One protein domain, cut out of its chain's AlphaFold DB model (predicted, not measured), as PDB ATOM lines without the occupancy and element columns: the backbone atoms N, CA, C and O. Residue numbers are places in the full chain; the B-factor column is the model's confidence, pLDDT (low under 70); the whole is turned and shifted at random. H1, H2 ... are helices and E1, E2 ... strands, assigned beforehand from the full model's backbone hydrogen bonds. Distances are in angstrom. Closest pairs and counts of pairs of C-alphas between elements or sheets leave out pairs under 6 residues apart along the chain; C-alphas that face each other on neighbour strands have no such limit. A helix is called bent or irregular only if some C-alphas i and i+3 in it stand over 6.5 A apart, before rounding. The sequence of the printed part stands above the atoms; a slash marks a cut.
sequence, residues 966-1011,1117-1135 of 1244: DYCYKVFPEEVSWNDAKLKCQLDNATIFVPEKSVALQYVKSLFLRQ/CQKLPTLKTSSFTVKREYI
ATOM      1  N   ASP A 966     225.198 154.258 208.742       88.50
ATOM      2  CA  ASP A 966     224.749 152.868 208.531       88.50
ATOM      3  C   ASP A 966     223.783 152.616 207.353       88.50
ATOM      4  O   ASP A 966     223.323 151.490 207.152       88.50
ATOM      5  N   TYR A 967     223.562 153.613 206.489       93.62
ATOM      6  CA  TYR A 967     222.782 153.489 205.254       93.62
ATOM      7  C   TYR A 967     223.547 153.962 204.017       93.62
ATOM      8  O   TYR A 967     224.513 154.719 204.074       93.62
ATOM      9  N   CYS A 968     223.079 153.526 202.856       95.94
ATOM     10  CA  CYS A 968     223.579 153.932 201.554       95.94
ATOM     11  C   CYS A 968     222.612 154.930 200.917       95.94
ATOM     12  O   CYS A 968     221.461 154.578 200.665       95.94
ATOM     13  N   TYR A 969     223.077 156.140 200.598       95.81
ATOM     14  CA  TYR A 969     222.263 157.205 199.999       95.81
ATOM     15  C   TYR A 969     222.706 157.557 198.580       95.81
ATOM     16  O   TYR A 969     223.900 157.630 198.303       95.81
ATOM     17  N   LYS A 970     221.746 157.862 197.706       95.69
ATOM     18  CA  LYS A 970     221.972 158.403 196.359       95.69
ATOM     19  C   LYS A 970     221.056 159.595 196.130       95.69
ATOM     20  O   LYS A 970     219.877 159.535 196.472       95.69
ATOM     21  N   VAL A 971     221.590 160.669 195.555       93.19
ATOM     22  CA  VAL A 971     220.813 161.862 195.195       93.19
ATOM     23  C   VAL A 971     220.664 161.914 193.685       93.19
ATOM     24  O   VAL A 971     221.656 161.948 192.962       93.19
ATOM     25  N   PHE A 972     219.424 161.950 193.210       90.94
ATOM     26  CA  PHE A 972     219.113 162.236 191.817       90.94
ATOM     27  C   PHE A 972     218.961 163.759 191.663       90.94
ATOM     28  O   PHE A 972     218.106 164.344 192.335       90.94
ATOM     29  N   PRO A 973     219.767 164.411 190.800       85.69
ATOM     30  CA  PRO A 973     219.749 165.866 190.618       85.69
ATOM     31  C   PRO A 973     218.576 166.355 189.757       85.69
ATOM     32  O   PRO A 973     218.352 167.555 189.645       85.69
ATOM     33  N   GLU A 974     217.846 165.440 189.119       89.25
ATOM     34  CA  GLU A 974     216.626 165.759 188.386       89.25
ATOM     35  C   GLU A 974     215.459 165.953 189.354       89.25
ATOM     36  O   GLU A 974     215.031 165.003 190.019       89.25
ATOM     37  N   GLU A 975     214.879 167.152 189.354       88.19
ATOM     38  CA  GLU A 975     213.589 167.382 189.989       88.19
ATOM     39  C   GLU A 975     212.504 166.570 189.259       88.19
ATOM     40  O   GLU A 975     212.203 166.811 188.085       88.19
ATOM     41  N   VAL A 976     211.873 165.622 189.957       91.06
ATOM     42  CA  VAL A 976     210.769 164.803 189.419       91.06
ATOM     43  C   VAL A 976     209.569 164.787 190.366       91.06
ATOM     44  O   VAL A 976     209.680 165.228 191.511       91.06
ATOM     45  N   SER A 977     208.402 164.328 189.896       90.62
ATOM     46  CA  SER A 977     207.216 164.231 190.759       90.62
ATOM     47  C   SER A 977     207.416 163.181 191.857       90.62
ATOM     48  O   SER A 977     208.250 162.285 191.732       90.62
ATOM     49  N   TRP A 978     206.615 163.236 192.923       83.69
ATOM     50  CA  TRP A 978     206.675 162.252 194.013       83.69
ATOM     51  C   TRP A 978     206.504 160.793 193.542       83.69
ATOM     52  O   TRP A 978     207.159 159.883 194.053       83.69
ATOM     53  N   ASN A 979     205.666 160.563 192.527       87.56
ATOM     54  CA  ASN A 979     205.454 159.230 191.961       87.56
ATOM     55  C   ASN A 979     206.672 158.758 191.153       87.56
ATOM     56  O   ASN A 979     207.110 157.619 191.311       87.56
ATOM     57  N   ASP A 980     207.267 159.647 190.354       93.06
ATOM     58  CA  ASP A 980     208.495 159.361 189.604       93.06
ATOM     59  C   ASP A 980     209.686 159.142 190.547       93.06
ATOM     60  O   ASP A 980     210.515 158.267 190.310       93.06
ATOM     61  N   ALA A 981     209.752 159.894 191.650       89.81
ATOM     62  CA  ALA A 981     210.744 159.732 192.707       89.81
ATOM     63  C   ALA A 981     210.670 158.339 193.342       89.81
ATOM     64  O   ALA A 981     211.693 157.674 193.522       89.81
ATOM     65  N   LYS A 982     209.449 157.869 193.619       90.69
ATOM     66  CA  LYS A 982     209.201 156.527 194.154       90.69
ATOM     67  C   LYS A 982     209.649 155.451 193.175       90.69
ATOM     68  O   LYS A 982     210.366 154.539 193.579       90.69
ATOM     69  N   LEU A 983     209.285 155.592 191.900       93.94
ATOM     70  CA  LEU A 983     209.697 154.673 190.838       93.94
ATOM     71  C   LEU A 983     211.224 154.662 190.657       93.94
ATOM     72  O   LEU A 983     211.807 153.584 190.596       93.94
ATOM     73  N   LYS A 984     211.891 155.827 190.666       94.88
ATOM     74  CA  LYS A 984     213.360 155.928 190.588       94.88
ATOM     75  C   LYS A 984     214.064 155.212 191.740       94.88
ATOM     76  O   LYS A 984     214.969 154.428 191.479       94.88
ATOM     77  N   CYS A 985     213.636 155.410 192.990       95.38
ATOM     78  CA  CYS A 985     214.237 154.672 194.107       95.38
ATOM     79  C   CYS A 985     213.954 153.165 194.018       95.38
ATOM     80  O   CYS A 985     214.854 152.360 194.245       95.38
ATOM     81  N   GLN A 986     212.737 152.768 193.626       94.88
ATOM     82  CA  GLN A 986     212.373 151.355 193.486       94.88
ATOM     83  C   GLN A 986     213.174 150.629 192.394       94.88
ATOM     84  O   GLN A 986     213.506 149.460 192.586       94.88
ATOM     85  N   LEU A 987     213.534 151.302 191.294       95.00
ATOM     86  CA  LEU A 987     214.410 150.747 190.250       95.00
ATOM     87  C   LEU A 987     215.815 150.398 190.776       95.00
ATOM     88  O   LEU A 987     216.390 149.399 190.354       95.00
ATOM     89  N   ASP A 988     216.327 151.165 191.741       94.44
ATOM     90  CA  ASP A 988     217.615 150.924 192.407       94.44
ATOM     91  C   ASP A 988     217.510 149.971 193.628       94.44
ATOM     92  O   ASP A 988     218.485 149.801 194.365       94.44
ATOM     93  N   ASN A 989     216.339 149.359 193.867       95.44
ATOM     94  CA  ASN A 989     216.005 148.593 195.080       95.44
ATOM     95  C   ASN A 989     216.209 149.397 196.388       95.44
ATOM     96  O   ASN A 989     216.695 148.887 197.400       95.44
ATOM     97  N   ALA A 990     215.843 150.680 196.349       96.00
ATOM     98  CA  ALA A 990     215.956 151.649 197.432       96.00
ATOM     99  C   ALA A 990     214.584 152.253 197.799       96.00
ATOM    100  O   ALA A 990     213.626 152.228 197.021       96.00
ATOM    101  N   THR A 991     214.477 152.842 198.988       95.56
ATOM    102  CA  THR A 991     213.313 153.622 199.437       95.56
ATOM    103  C   THR A 991     213.569 155.121 199.271       95.56
ATOM    104  O   THR A 991     214.717 155.559 199.283       95.56
ATOM    105  N   ILE A 992     212.519 155.942 199.119       95.50
ATOM    106  CA  ILE A 992     212.686 157.403 199.219       95.50
ATOM    107  C   ILE A 992     213.094 157.735 200.658       95.50
ATOM    108  O   ILE A 992     212.383 157.380 201.599       95.50
ATOM    109  N   PHE A 993     214.191 158.469 200.825       95.06
ATOM    110  CA  PHE A 993     214.562 159.060 202.101       95.06
ATOM    111  C   PHE A 993     213.678 160.274 202.397       95.06
ATOM    112  O   PHE A 993     213.773 161.308 201.728       95.06
ATOM    113  N   VAL A 994     212.845 160.167 203.433       87.06
ATOM    114  CA  VAL A 994     212.063 161.291 203.957       87.06
ATOM    115  C   VAL A 994     212.684 161.743 205.282       87.06
ATOM    116  O   VAL A 994     212.601 161.020 206.273       87.06
ATOM    117  N   PRO A 995     213.315 162.926 205.339       76.94
ATOM    118  CA  PRO A 995     213.972 163.400 206.550       76.94
ATOM    119  C   PRO A 995     212.941 163.846 207.596       76.94
ATOM    120  O   PRO A 995     212.301 164.885 207.443       76.94
ATOM    121  N   GLU A 996     212.849 163.132 208.719       65.31
ATOM    122  CA  GLU A 996     211.987 163.521 209.853       65.31
ATOM    123  C   GLU A 996     212.329 164.905 210.437       65.31
ATOM    124  O   GLU A 996     211.503 165.559 211.076       65.31
ATOM    125  N   LYS A 997     213.584 165.345 210.269       65.00
ATOM    126  CA  LYS A 997     214.132 166.578 210.845       65.00
ATOM    127  C   LYS A 997     214.898 167.353 209.780       65.00
ATOM    128  O   LYS A 997     215.722 166.792 209.059       65.00
ATOM    129  N   SER A 998     214.715 168.674 209.754       57.62
ATOM    130  CA  SER A 998     215.440 169.580 208.847       57.62
ATOM    131  C   SER A 998     216.964 169.465 208.970       57.62
ATOM    132  O   SER A 998     217.663 169.607 207.972       57.62
ATOM    133  N   VAL A 999     217.475 169.147 210.165       58.50
ATOM    134  CA  VAL A 999     218.907 168.917 210.420       58.50
ATOM    135  C   VAL A 999     219.424 167.678 209.685       58.50
ATOM    136  O   VAL A 999     220.500 167.745 209.103       58.50
ATOM    137  N   ALA A1000     218.657 166.582 209.631       66.75
ATOM    138  CA  ALA A1000     219.045 165.384 208.879       66.75
ATOM    139  C   ALA A1000     219.091 165.675 207.369       66.75
ATOM    140  O   ALA A1000     220.056 165.321 206.696       66.75
ATOM    141  N   LEU A1001     218.109 166.427 206.851       71.75
ATOM    142  CA  LEU A1001     218.133 166.892 205.462       71.75
ATOM    143  C   LEU A1001     219.327 167.808 205.179       71.75
ATOM    144  O   LEU A1001     219.964 167.666 204.142       71.75
ATOM    145  N   GLN A1002     219.638 168.750 206.074       69.62
ATOM    146  CA  GLN A1002     220.800 169.632 205.930       69.62
ATOM    147  C   GLN A1002     222.118 168.859 206.007       69.62
ATOM    148  O   GLN A1002     223.025 169.173 205.243       69.62
ATOM    149  N   TYR A1003     222.218 167.844 206.867       73.31
ATOM    150  CA  TYR A1003     223.396 166.991 206.982       73.31
ATOM    151  C   TYR A1003     223.629 166.200 205.692       73.31
ATOM    152  O   TYR A1003     224.660 166.404 205.049       73.31
ATOM    153  N   VAL A1004     222.634 165.424 205.242       70.75
ATOM    154  CA  VAL A1004     222.700 164.671 203.978       70.75
ATOM    155  C   VAL A1004     222.972 165.621 202.807       70.75
ATOM    156  O   VAL A1004     223.949 165.427 202.085       70.75
ATOM    157  N   LYS A1005     222.224 166.730 202.671       68.44
ATOM    158  CA  LYS A1005     222.519 167.757 201.652       68.44
ATOM    159  C   LYS A1005     223.957 168.269 201.757       68.44
ATOM    160  O   LYS A1005     224.610 168.375 200.735       68.44
ATOM    161  N   SER A1006     224.496 168.548 202.945       72.12
ATOM    162  CA  SER A1006     225.868 169.069 203.101       72.12
ATOM    163  C   SER A1006     226.974 168.088 202.694       72.12
ATOM    164  O   SER A1006     228.094 168.526 202.416       72.12
ATOM    165  N   LEU A1007     226.677 166.786 202.648       63.94
ATOM    166  CA  LEU A1007     227.581 165.762 202.126       63.94
ATOM    167  C   LEU A1007     227.571 165.768 200.589       63.94
ATOM    168  O   LEU A1007     228.639 165.797 199.981       63.94
ATOM    169  N   PHE A1008     226.389 165.855 199.970       69.38
ATOM    170  CA  PHE A1008     226.233 165.889 198.509       69.38
ATOM    171  C   PHE A1008     226.567 167.252 197.871       69.38
ATOM    172  O   PHE A1008     227.174 167.291 196.807       69.38
ATOM    173  N   LEU A1009     226.311 168.373 198.557       57.56
ATOM    174  CA  LEU A1009     226.670 169.742 198.138       57.56
ATOM    175  C   LEU A1009     228.192 169.995 198.060       57.56
ATOM    176  O   LEU A1009     228.620 171.074 197.653       57.56
ATOM    177  N   ARG A1010     229.025 169.027 198.470       50.12
ATOM    178  CA  ARG A1010     230.484 169.047 198.246       50.12
ATOM    179  C   ARG A1010     230.870 168.559 196.848       50.12
ATOM    180  O   ARG A1010     232.009 168.772 196.436       50.12
ATOM    181  N   GLN A1011     229.946 167.930 196.126       45.66
ATOM    182  CA  GLN A1011     230.056 167.648 194.698       45.66
ATOM    183  C   GLN A1011     229.344 168.763 193.907       45.66
ATOM    184  O   GLN A1011     228.472 169.459 194.429       45.66
ATOM    185  N   CYS A1117     217.380 158.700 197.545       96.50
ATOM    186  CA  CYS A1117     217.078 157.289 197.745       96.50
ATOM    187  C   CYS A1117     218.014 156.699 198.803       96.50
ATOM    188  O   CYS A1117     219.196 157.042 198.844       96.50
ATOM    189  N   GLN A1118     217.488 155.813 199.643       96.69
ATOM    190  CA  GLN A1118     218.172 155.149 200.751       96.69
ATOM    191  C   GLN A1118     218.054 153.632 200.589       96.69
ATOM    192  O   GLN A1118     216.970 153.109 200.337       96.69
ATOM    193  N   LYS A1119     219.158 152.908 200.768       96.44
ATOM    194  CA  LYS A1119     219.177 151.442 200.851       96.44
ATOM    195  C   LYS A1119     220.041 150.980 202.022       96.44
ATOM    196  O   LYS A1119     220.866 151.740 202.531       96.44
ATOM    197  N   LEU A1120     219.857 149.734 202.446       94.06
ATOM    198  CA  LEU A1120     220.761 149.091 203.401       94.06
ATOM    199  C   LEU A1120     222.111 148.777 202.722       94.06
ATOM    200  O   LEU A1120     222.127 148.480 201.523       94.06
ATOM    201  N   PRO A1121     223.240 148.845 203.449       93.50
ATOM    202  CA  PRO A1121     224.550 148.458 202.927       93.50
ATOM    203  C   PRO A1121     224.626 146.947 202.676       93.50
ATOM    204  O   PRO A1121     224.034 146.149 203.404       93.50
ATOM    205  N   THR A1122     225.417 146.537 201.685       91.00
ATOM    206  CA  THR A1122     225.804 145.137 201.510       91.00
ATOM    207  C   THR A1122     226.983 144.808 202.431       91.00
ATOM    208  O   THR A1122     228.041 145.442 202.404       91.00
ATOM    209  N   LEU A1123     226.782 143.816 203.303       87.88
ATOM    210  CA  LEU A1123     227.770 143.394 204.295       87.88
ATOM    211  C   LEU A1123     228.853 142.539 203.626       87.88
ATOM    212  O   LEU A1123     228.579 141.422 203.184       87.88
ATOM    213  N   LYS A1124     230.096 143.028 203.591       82.50
ATOM    214  CA  LYS A1124     231.254 142.230 203.166       82.50
ATOM    215  C   LYS A1124     231.802 141.457 204.366       82.50
ATOM    216  O   LYS A1124     232.490 142.010 205.232       82.50
ATOM    217  N   THR A1125     231.482 140.167 204.422       77.31
ATOM    218  CA  THR A1125     232.087 139.211 205.354       77.31
ATOM    219  C   THR A1125     233.451 138.746 204.853       77.31
ATOM    220  O   THR A1125     233.657 138.513 203.663       77.31
ATOM    221  N   SER A1126     234.389 138.576 205.779       68.25
ATOM    222  CA  SER A1126     235.651 137.879 205.552       68.25
ATOM    223  C   SER A1126     235.810 136.748 206.557       68.25
ATOM    224  O   SER A1126     235.613 136.959 207.758       68.25
ATOM    225  N   SER A1127     236.289 135.607 206.090       66.56
ATOM    226  CA  SER A1127     236.675 134.484 206.929       66.56
ATOM    227  C   SER A1127     238.053 134.712 207.563       66.56
ATOM    228  O   SER A1127     239.057 134.879 206.871       66.56
ATOM    229  N   PHE A1128     238.126 134.692 208.896       58.84
ATOM    230  CA  PHE A1128     239.388 134.680 209.642       58.84
ATOM    231  C   PHE A1128     239.606 133.325 210.306       58.84
ATOM    232  O   PHE A1128     238.804 132.900 211.134       58.84
ATOM    233  N   THR A1129     240.725 132.674 210.011       59.03
ATOM    234  CA  THR A1129     241.126 131.438 210.689       59.03
ATOM    235  C   THR A1129     241.856 131.754 211.999       59.03
ATOM    236  O   THR A1129     242.924 132.367 211.993       59.03
ATOM    237  N   VAL A1130     241.288 131.334 213.130       53.25
ATOM    238  CA  VAL A1130     241.843 131.509 214.479       53.25
ATOM    239  C   VAL A1130     242.448 130.188 214.955       53.25
ATOM    240  O   VAL A1130     241.749 129.185 215.090       53.25
ATOM    241  N   LYS A1131     243.751 130.205 215.253       53.66
ATOM    242  CA  LYS A1131     244.510 129.046 215.738       53.66
ATOM    243  C   LYS A1131     244.818 129.181 217.231       53.66
ATOM    244  O   LYS A1131     245.388 130.188 217.651       53.66
ATOM    245  N   ARG A1132     244.466 128.171 218.034       48.06
ATOM    246  CA  ARG A1132     244.785 128.109 219.475       48.06
ATOM    247  C   ARG A1132     246.214 127.580 219.646       48.06
ATOM    248  O   ARG A1132     246.476 126.403 219.424       48.06
ATOM    249  N   GLU A1133     247.152 128.455 220.000       41.94
ATOM    250  CA  GLU A1133     248.569 128.098 220.139       41.94
ATOM    251  C   GLU A1133     248.867 127.578 221.558       41.94
ATOM    252  O   GLU A1133     249.054 128.346 222.501       41.94
ATOM    253  N   TYR A1134     248.885 126.251 221.722       42.56
ATOM    254  CA  TYR A1134     249.240 125.607 222.990       42.56
ATOM    255  C   TYR A1134     250.760 125.602 223.196       42.56
ATOM    256  O   TYR A1134     251.483 124.811 222.585       42.56
ATOM    257  N   ILE A1135     251.257 126.438 224.110       35.81
ATOM    258  CA  ILE A1135     252.652 126.370 224.558       35.81
ATOM    259  C   ILE A1135     252.763 125.279 225.628       35.81
ATOM    260  O   ILE A1135     252.543 125.525 226.815       35.81
TER     261      ILE A1135
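Overview. This is residues 966 to 1011 and 1117 to 1135 of the 1244 residues of the protein "Hypothetical protein" of Adineta steineri (UniProt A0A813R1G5). The domain is a small body with a long straight tail: a short pair of strands, E1 and E2, forms the core, H1 packs on it near E2 and the bent E1, and H2 sits more loosely to another side at the end of a link. Residues 1123 to 1135, most of them in E3, stick out from this body and make the length of the whole. The printed part has 65 residues, with two named helices and three named strands in the order E1, H1, H2, E2, E3; the sheet has the order E1 - E2 and is antiparallel, and the class is mixed, helices and strands. The whole is extended, with a radius of gyration of the C-alphas of 18.8 A and spans of 67 by 26 by 24 A.

Along the chain. The strand E1, residues 967 to 976, begins with C-alpha 967 at (222.782, 153.489, 205.254), measures 22.9 A and bends by 77 degrees at residue 973. The helix H1, residues 978 to 987, measures 14.4 A. The helix H2, residues 998 to 1008, measures 15.4 A and begins with C-alpha 998 at (215.440, 169.580, 208.847). The strand E2, residues 1117 to 1119, measures 6.9 A. The strand E3, residues 1122 to 1130, measures 24.7 A and ends with C-alpha 1130 at (241.843, 131.509, 214.479).

Arrangement. E1 and E2 are antiparallel neighbours, with 159 degrees between their directions. The C-alphas of Tyr 969 and Gln 1118 face each other at 4.6 A; N 970 and O 1117, 2.9 A apart, and N 1119 and O 968, 2.8 A apart, are within hydrogen-bond range. Residues 991 to 992, between H1 and H2, pair antiparallel with residues 1117 to 1118 of E2. The closest C-alphas of H1 and E2 are those of Cys 985 and Cys 1117, 5.3 A apart, while E1 and H1 are near each other, with 9 pairs of C-alphas within 10 A. The closest C-alphas of E1 and H2 are those of Val 971 and Phe 1008, 7.5 A apart. H1 and H2 are apart. E2 runs on into E3 across a break of 2 residues, at 26 degrees, and E3 pairs with no named strand. In H1 and H2 every O i to N i+4 pair is within hydrogen-bond range.

Size, cuts and confidence. The two C-alphas farthest apart are those of Ser 977 and Ile 1135, at 68.1 A. Without the residues that stand free, the body has 52 residues and spans 28 by 25 by 24 A. Residues 1012 to 1116 are not printed, and C-alphas 1011 and 1117 are 16.9 A apart across the cut. Of the links that are printed whole, E1 to H1 and E2 to E3 are tight and H1 to H2 is short. The mean pLDDT of the printed part is 78.8, and 22 residues are under 70, among them residues 1007 to 1011 and 1126 to 1135.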